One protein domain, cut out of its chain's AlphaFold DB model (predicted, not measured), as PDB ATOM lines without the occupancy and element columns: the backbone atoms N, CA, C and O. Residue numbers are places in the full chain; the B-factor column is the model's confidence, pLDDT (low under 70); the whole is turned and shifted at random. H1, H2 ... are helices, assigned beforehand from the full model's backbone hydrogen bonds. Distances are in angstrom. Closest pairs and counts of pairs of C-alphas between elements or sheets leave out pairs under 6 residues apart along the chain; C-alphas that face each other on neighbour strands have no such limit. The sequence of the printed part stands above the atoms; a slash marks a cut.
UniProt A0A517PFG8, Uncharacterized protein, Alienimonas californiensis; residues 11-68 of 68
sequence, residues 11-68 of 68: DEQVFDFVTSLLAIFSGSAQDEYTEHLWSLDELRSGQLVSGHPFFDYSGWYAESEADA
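This is residues 11 to 68 of the 68 residues of an uncharacterized protein of Alienimonas californiensis (UniProt A0A517PFG8). A small body is built of the longest helix, H1, the short helix H2, which packs on it at a steep tilt, and two long links; from one end of this body an arm sticks out, residues 61 to 68, of which 61 to 66 belong to H3. The link of residues 25 to 39 runs out from the end of H1 and folds back to H2. The printed part has 58 residues with three named helices in the order H1, H2, H3 and no named strand, and its class is all helix. It is only just compact, close to loose, with a radius of gyration of the C-alphas of 12.2 A. The C-alphas span 42 by 19 by 17 A, and the arm adds to the length, for without it the body spans 29 by 19 by 19 A.

H1 is residues 11 to 24, 20.2 A from first to last C-alpha, beginning at C-alpha 11 (466.248, 321.775, 434.783). H2 is residues 40 to 45, with C-alpha 40 at (456.574, 331.286, 442.958). H3 is residues 57 to 66, 14.4 A long, ending at C-alpha 66 (461.323, 323.713, 412.908).

H1 touches H2 with residues 19 to 23 alone; the closest C-alphas, of Leu 22 and Leu 40, are 6.0 A apart. Their lines stand at a steep tilt of 49 degrees, and they run opposite ways. H3 is apart from H1 and from H2. In H2 and H3 every O i to N i+4 pair is within hydrogen-bond range; in H1, 9 of 10 are.

The C-alphas farthest apart, of Ile 24 and Ala 68, are 41.8 A apart. The printed part has no cut and ends at the chain's last residue. Both links are long, with 15 residues between H1 and H2 and 11 between H2 and H3. The mean pLDDT of the printed part is 88.7, and residues 11, 67 and 68 are under 70.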
ATOM      1  N   ASP A  11     467.584 321.195 434.724       66.62
ATOM      2  CA  ASP A  11     466.248 321.775 434.783       66.62
ATOM      3  C   ASP A  11     465.571 321.520 436.134       66.62
ATOM      4  O   ASP A  11     465.167 322.479 436.790       66.62
ATOM      5  N   GLU A  12     465.547 320.274 436.618       72.69
ATOM      6  CA  GLU A  12     464.970 319.959 437.937       72.69
ATOM      7  C   GLU A  12     465.728 320.675 439.069       72.69
ATOM      8  O   GLU A  12     465.127 321.263 439.967       72.69
ATOM      9  N   GLN A  13     467.064 320.708 438.998       79.56
ATOM     10  CA  GLN A  13     467.895 321.365 440.014       79.56
ATOM     11  C   GLN A  13     467.749 322.893 439.998       79.56
ATOM     12  O   GLN A  13     467.771 323.525 441.057       79.56
ATOM     13  N   VAL A  14     467.608 323.496 438.815       84.50
ATOM     14  CA  VAL A  14     467.360 324.934 438.657       84.50
ATOM     15  C   VAL A  14     465.975 325.279 439.188       84.50
ATOM     16  O   VAL A  14     465.845 326.231 439.958       84.50
ATOM     17  N   PHE A  15     464.962 324.484 438.849       89.12
ATOM     18  CA  PHE A  15     463.602 324.679 439.336       89.12
ATOM     19  C   PHE A  15     463.532 324.606 440.868       89.12
ATOM     20  O   PHE A  15     463.010 325.521 441.514       89.12
ATOM     21  N   ASP A  16     464.128 323.577 441.473       89.44
ATOM     22  CA  ASP A  16     464.171 323.414 442.930       89.44
ATOM     23  C   ASP A  16     464.924 324.559 443.617       89.44
ATOM     24  O   ASP A  16     464.486 325.080 444.649       89.44
ATOM     25  N   PHE A  17     466.046 324.995 443.043       90.00
ATOM     26  CA  PHE A  17     466.817 326.113 443.577       90.00
ATOM     27  C   PHE A  17     466.027 327.427 443.529       90.00
ATOM     28  O   PHE A  17     465.942 328.136 444.535       90.00
ATOM     29  N   VAL A  18     465.420 327.742 442.383       92.00
ATOM     30  CA  VAL A  18     464.658 328.980 442.171       92.00
ATOM     31  C   VAL A  18     463.420 329.017 443.062       92.00
ATOM     32  O   VAL A  18     463.186 330.011 443.751       92.00
ATOM     33  N   THR A  19     462.650 327.930 443.114       93.56
ATOM     34  CA  THR A  19     461.460 327.858 443.973       93.56
ATOM     35  C   THR A  19     461.821 327.939 445.457       93.56
ATOM     36  O   THR A  19     461.118 328.608 446.218       93.56
ATOM     37  N   SER A  20     462.943 327.343 445.875       93.88
ATOM     38  CA  SER A  20     463.460 327.473 447.244       93.88
ATOM     39  C   SER A  20     463.879 328.906 447.574       93.88
ATOM     40  O   SER A  20     463.602 329.393 448.670       93.88
ATOM     41  N   LEU A  21     464.515 329.609 446.634       94.38
ATOM     42  CA  LEU A  21     464.933 330.997 446.820       94.38
ATOM     43  C   LEU A  21     463.724 331.937 446.941       94.38
ATOM     44  O   LEU A  21     463.653 332.733 447.878       94.38
ATOM     45  N   LEU A  22     462.746 331.802 446.042       95.25
ATOM     46  CA  LEU A  22     461.523 332.611 446.038       95.25
ATOM     47  C   LEU A  22     460.581 332.293 447.210       95.25
ATOM     48  O   LEU A  22     459.755 333.121 447.586       95.25
ATOM     49  N   ALA A  23     460.710 331.115 447.829       94.62
ATOM     50  CA  ALA A  23     460.008 330.802 449.073       94.62
ATOM     51  C   ALA A  23     460.539 331.601 450.278       94.62
ATOM     52  O   ALA A  23     459.829 331.744 451.273       94.62
ATOM     53  N   ILE A  24     461.774 332.108 450.205       96.19
ATOM     54  CA  ILE A  24     462.424 332.876 451.277       96.19
ATOM     55  C   ILE A  24     462.367 334.377 450.982       96.19
ATOM     56  O   ILE A  24     462.179 335.184 451.895       96.19
ATOM     57  N   PHE A  25     462.524 334.760 449.715       93.94
ATOM     58  CA  PHE A  25     462.599 336.150 449.286       93.94
ATOM     59  C   PHE A  25     461.458 336.490 448.331       93.94
ATOM     60  O   PHE A  25     461.240 335.798 447.341       93.94
ATOM     61  N   SER A  26     460.768 337.603 448.585       91.56
ATOM     62  CA  SER A  26     459.807 338.156 447.628       91.56
ATOM     63  C   SER A  26     460.526 338.591 446.351       91.56
ATOM     64  O   SER A  26     461.394 339.463 446.393       91.56
ATOM     65  N   GLY A  27     460.148 338.001 445.221       93.12
ATOM     66  CA  GLY A  27     460.724 338.304 443.919       93.12
ATOM     67  C   GLY A  27     460.102 337.466 442.808       93.12
ATOM     68  O   GLY A  27     459.091 336.792 443.017       93.12
ATOM     69  N   SER A  28     460.746 337.503 441.647       94.56
ATOM     70  CA  SER A  28     460.367 336.737 440.462       94.56
ATOM     71  C   SER A  28     461.607 336.118 439.824       94.56
ATOM     72  O   SER A  28     462.708 336.659 439.952       94.56
ATOM     73  N   ALA A  29     461.422 335.000 439.135       94.12
ATOM     74  CA  ALA A  29     462.430 334.395 438.280       94.12
ATOM     75  C   ALA A  29     462.220 334.820 436.825       94.12
ATOM     76  O   ALA A  29     461.093 335.041 436.397       94.12
ATOM     77  N   GLN A  30     463.304 334.910 436.064       93.62
ATOM     78  CA  GLN A  30     463.272 335.148 434.627       93.62
ATOM     79  C   GLN A  30     464.175 334.111 433.964       93.62
ATOM     80  O   GLN A  30     465.287 333.885 434.450       93.62
ATOM     81  N   ASP A  31     463.690 333.462 432.908       90.06
ATOM     82  CA  ASP A  31     464.506 332.572 432.082       90.06
ATOM     83  C   ASP A  31     465.126 333.325 430.894       90.06
ATOM     84  O   ASP A  31     464.914 334.520 430.704       90.06
ATOM     85  N   GLU A  32     465.965 332.639 430.124       87.25
ATOM     86  CA  GLU A  32     466.656 333.225 428.966       87.25
ATOM     87  C   GLU A  32     465.799 333.255 427.689       87.25
ATOM     88  O   GLU A  32     466.199 333.870 426.701       87.25
ATOM     89  N   TYR A  33     464.628 332.613 427.708       87.12
ATOM     90  CA  TYR A  33     463.768 332.432 426.535       87.12
ATOM     91  C   TYR A  33     462.605 333.423 426.501       87.12
ATOM     92  O   TYR A  33     462.045 333.689 425.438       87.12
ATOM     93  N   THR A  34     462.231 333.987 427.652       88.69
ATOM     94  CA  THR A  34     461.073 334.870 427.781       88.69
ATOM     95  C   THR A  34     461.399 336.145 428.563       88.69
ATOM     96  O   THR A  34     462.225 336.178 429.474       88.69
ATOM     97  N   GLU A  35     460.692 337.234 428.251       92.56
ATOM     98  CA  GLU A  35     460.678 338.434 429.104       92.56
ATOM     99  C   GLU A  35     459.738 338.278 430.319       92.56
ATOM    100  O   GLU A  35     459.559 339.217 431.097       92.56
ATOM    101  N   HIS A  36     459.106 337.106 430.487       94.12
ATOM    102  CA  HIS A  36     458.128 336.871 431.546       94.12
ATOM    103  C   HIS A  36     458.808 336.711 432.904       94.12
ATOM    104  O   HIS A  36     459.778 335.971 433.065       94.12
ATOM    105  N   LEU A  37     458.250 337.390 433.905       95.38
ATOM    106  CA  LEU A  37     458.687 337.295 435.289       95.38
ATOM    107  C   LEU A  37     457.800 336.302 436.034       95.38
ATOM    108  O   LEU A  37     456.666 336.607 436.396       95.38
ATOM    109  N   TRP A  38     458.351 335.127 436.298       95.69
ATOM    110  CA  TRP A  38     457.688 334.020 436.963       95.69
ATOM    111  C   TRP A  38     457.649 334.223 438.474       95.69
ATOM    112  O   TRP A  38     458.680 334.318 439.144       95.69
ATOM    113  N   SER A  39     456.450 334.259 439.036       95.75
ATOM    114  CA  SER A  39     456.234 334.189 440.478       95.75
ATOM    115  C   SER A  39     456.343 332.752 440.999       95.75
ATOM    116  O   SER A  39     456.216 331.777 440.256       95.75
ATOM    117  N   LEU A  40     456.533 332.603 442.313       95.50
ATOM    118  CA  LEU A  40     456.574 331.286 442.958       95.50
ATOM    119  C   LEU A  40     455.290 330.471 442.725       95.50
ATOM    120  O   LEU A  40     455.363 329.252 442.564       95.50
ATOM    121  N   ASP A  41     454.130 331.128 442.720       95.25
ATOM    122  CA  ASP A  41     452.844 330.459 442.517       95.25
ATOM    123  C   ASP A  41     452.702 329.954 441.078       95.25
ATOM    124  O   ASP A  41     452.278 328.819 440.868       95.25
ATOM    125  N   GLU A  42     453.137 330.743 440.092       95.00
ATOM    126  CA  GLU A  42     453.132 330.337 438.682       95.00
ATOM    127  C   GLU A  42     454.048 329.135 438.449       95.00
ATOM    128  O   GLU A  42     453.612 328.146 437.855       95.00
ATOM    129  N   LEU A  43     455.266 329.172 439.005       92.81
ATOM    130  CA  LEU A  43     456.208 328.051 438.951       92.81
ATOM    131  C   LEU A  43     455.590 326.777 439.543       92.81
ATOM    132  O   LEU A  43     455.614 325.725 438.913       92.81
ATOM    133  N   ARG A  44     454.975 326.865 440.729       93.25
ATOM    134  CA  ARG A  44     454.338 325.714 441.397       93.25
ATOM    135  C   ARG A  44     453.095 325.203 440.682       93.25
ATOM    136  O   ARG A  44     452.797 324.015 440.765       93.25
ATOM    137  N   SER A  45     452.355 326.088 440.022       93.88
ATOM    138  CA  SER A  45     451.158 325.724 439.264       93.88
ATOM    139  C   SER A  45     451.472 325.048 437.928       93.88
ATOM    140  O   SER A  45     450.568 324.473 437.322       93.88
ATOM    141  N   GLY A  46     452.732 325.099 437.477       91.00
ATOM    142  CA  GLY A  46     453.120 324.633 436.149       91.00
ATOM    143  C   GLY A  46     452.549 325.517 435.042       91.00
ATOM    144  O   GLY A  46     452.121 325.002 434.010       91.00
ATOM    145  N   GLN A  47     452.478 326.834 435.271       93.94
ATOM    146  CA  GLN A  47     452.014 327.772 434.251       93.94
ATOM    147  C   GLN A  47     452.866 327.643 432.982       93.94
ATOM    148  O   GLN A  47     454.055 327.336 433.048       93.94
ATOM    149  N   LEU A  48     452.248 327.877 431.826       94.00
ATOM    150  CA  LEU A  48     452.929 327.900 430.537       94.00
ATOM    151  C   LEU A  48     452.910 329.322 429.981       94.00
ATOM    152  O   LEU A  48     451.864 329.975 429.967       94.00
ATOM    153  N   VAL A  49     454.054 329.779 429.485       92.25
ATOM    154  CA  VAL A  49     454.217 331.050 428.776       92.25
ATOM    155  C   VAL A  49     454.603 330.719 427.346       92.25
ATOM    156  O   VAL A  49     455.545 329.974 427.110       92.25
ATOM    157  N   SER A  50     453.831 331.222 426.383       90.12
ATOM    158  CA  SER A  50     453.997 330.877 424.961       90.12
ATOM    159  C   SER A  50     453.958 329.366 424.677       90.12
ATOM    160  O   SER A  50     454.526 328.914 423.699       90.12
ATOM    161  N   GLY A  51     453.279 328.582 425.522       92.19
ATOM    162  CA  GLY A  51     453.231 327.119 425.402       92.19
ATOM    163  C   GLY A  51     454.361 326.378 426.125       92.19
ATOM    164  O   GLY A  51     454.274 325.160 426.253       92.19
ATOM    165  N   HIS A  52     455.340 327.095 426.681       92.06
ATOM    166  CA  HIS A  52     456.510 326.524 427.346       92.06
ATOM    167  C   HIS A  52     456.467 326.707 428.871       92.06
ATOM    168  O   HIS A  52     456.062 327.773 429.353       92.06
ATOM    169  N   PRO A  53     456.872 325.695 429.660       92.81
ATOM    170  CA  PRO A  53     457.121 325.876 431.083       92.81
ATOM    171  C   PRO A  53     458.407 326.683 431.318       92.81
ATOM    172  O   PRO A  53     459.214 326.895 430.411       92.81
ATOM    173  N   PHE A  54     458.604 327.122 432.563       91.44
ATOM    174  CA  PHE A  54     459.831 327.803 432.973       91.44
ATOM    175  C   PHE A  54     461.065 326.955 432.640       91.44
ATOM    176  O   PHE A  54     461.133 325.789 433.029       91.44
ATOM    177  N   PHE A  55     462.051 327.570 431.981       88.88
ATOM    178  CA  PHE A  55     463.335 326.941 431.644       88.88
ATOM    179  C   PHE A  55     463.247 325.736 430.669       88.88
ATOM    180  O   PHE A  55     464.050 324.807 430.744       88.88
ATOM    181  N   ASP A  56     462.305 325.756 429.716       88.69
ATOM    182  CA  ASP A  56     462.136 324.707 428.690       88.69
ATOM    183  C   ASP A  56     463.103 324.829 427.497       88.69
ATOM    184  O   ASP A  56     462.704 325.090 426.360       88.69
ATOM    185  N   TYR A  57     464.397 324.606 427.731       85.00
ATOM    186  CA  TYR A  57     465.391 324.622 426.647       85.00
ATOM    187  C   TYR A  57     465.037 323.658 425.502       85.00
ATOM    188  O   TYR A  57     465.244 323.979 424.333       85.00
ATOM    189  N   SER A  58     464.492 322.479 425.823       85.31
ATOM    190  CA  SER A  58     464.162 321.464 424.822       85.31
ATOM    191  C   SER A  58     463.047 321.896 423.875       85.31
ATOM    192  O   SER A  58     463.179 321.695 422.667       85.31
ATOM    193  N   GLY A  59     461.974 322.494 424.399       87.31
ATOM    194  CA  GLY A  59     460.870 322.995 423.588       87.31
ATOM    195  C   GLY A  59     461.316 324.144 422.693       87.31
ATOM    196  O   GLY A  59     461.098 324.089 421.486       87.31
ATOM    197  N   TRP A  60     462.036 325.123 423.248       87.44
ATOM    198  CA  TRP A  60     462.531 326.263 422.472       87.44
ATOM    199  C   TRP A  60     463.537 325.859 421.386       87.44
ATOM    200  O   TRP A  60     463.515 326.412 420.282       87.44
ATOM    201  N   TYR A  61     464.409 324.882 421.661       87.12
ATOM    202  CA  TYR A  61     465.340 324.358 420.659       87.12
ATOM    203  C   TYR A  61     464.604 323.638 419.521       87.12
ATOM    204  O   TYR A  61     464.903 323.877 418.354       87.12
ATOM    205  N   ALA A  62     463.606 322.810 419.851       88.56
ATOM    206  CA  ALA A  62     462.810 322.093 418.858       88.56
ATOM    207  C   ALA A  62     462.010 323.038 417.945       88.56
ATOM    208  O   ALA A  62     461.923 322.792 416.742       88.56
ATOM    209  N   GLU A  63     461.459 324.129 418.486       87.12
ATOM    210  CA  GLU A  63     460.790 325.156 417.677       87.12
ATOM    211  C   GLU A  63     461.778 325.907 416.778       87.12
ATOM    212  O   GLU A  63     461.514 326.106 415.594       87.12
ATOM    213  N   SER A  64     462.958 326.248 417.306       81.38
ATOM    214  CA  SER A  64     464.002 326.933 416.534       81.38
ATOM    215  C   SER A  64     464.512 326.102 415.348       81.38
ATOM    216  O   SER A  64     464.857 326.671 414.317       81.38
ATOM    217  N   GLU A  65     464.563 324.769 415.469       76.88
ATOM    218  CA  GLU A  65     464.901 323.872 414.353       76.88
ATOM    219  C   GLU A  65     463.744 323.676 413.359       76.88
ATOM    220  O   GLU A  65     463.992 323.353 412.199       76.88
ATOM    221  N   ALA A  66     462.490 323.858 413.779       70.25
ATOM    222  CA  ALA A  66     461.323 323.713 412.908       70.25
ATOM    223  C   ALA A  66     461.097 324.930 411.987       70.25
ATOM    224  O   ALA A  66     460.518 324.776 410.911       70.25
ATOM    225  N   ASP A  67     461.559 326.114 412.400       60.41
ATOM    226  CA  ASP A  67     461.509 327.364 411.623       60.41
ATOM    227  C   ASP A  67     462.764 327.606 410.743       60.41
ATOM    228  O   ASP A  67     462.828 328.612 410.029       60.41
ATOM    229  N   ALA A  68     463.759 326.704 410.776       55.06
ATOM    230  CA  ALA A  68     465.019 326.781 410.016       55.06
ATOM    231  C   ALA A  68     464.973 326.043 408.663       55.06
ATOM    232  O   ALA A  68     465.563 326.577 407.689       55.06
TER     233      ALA A  68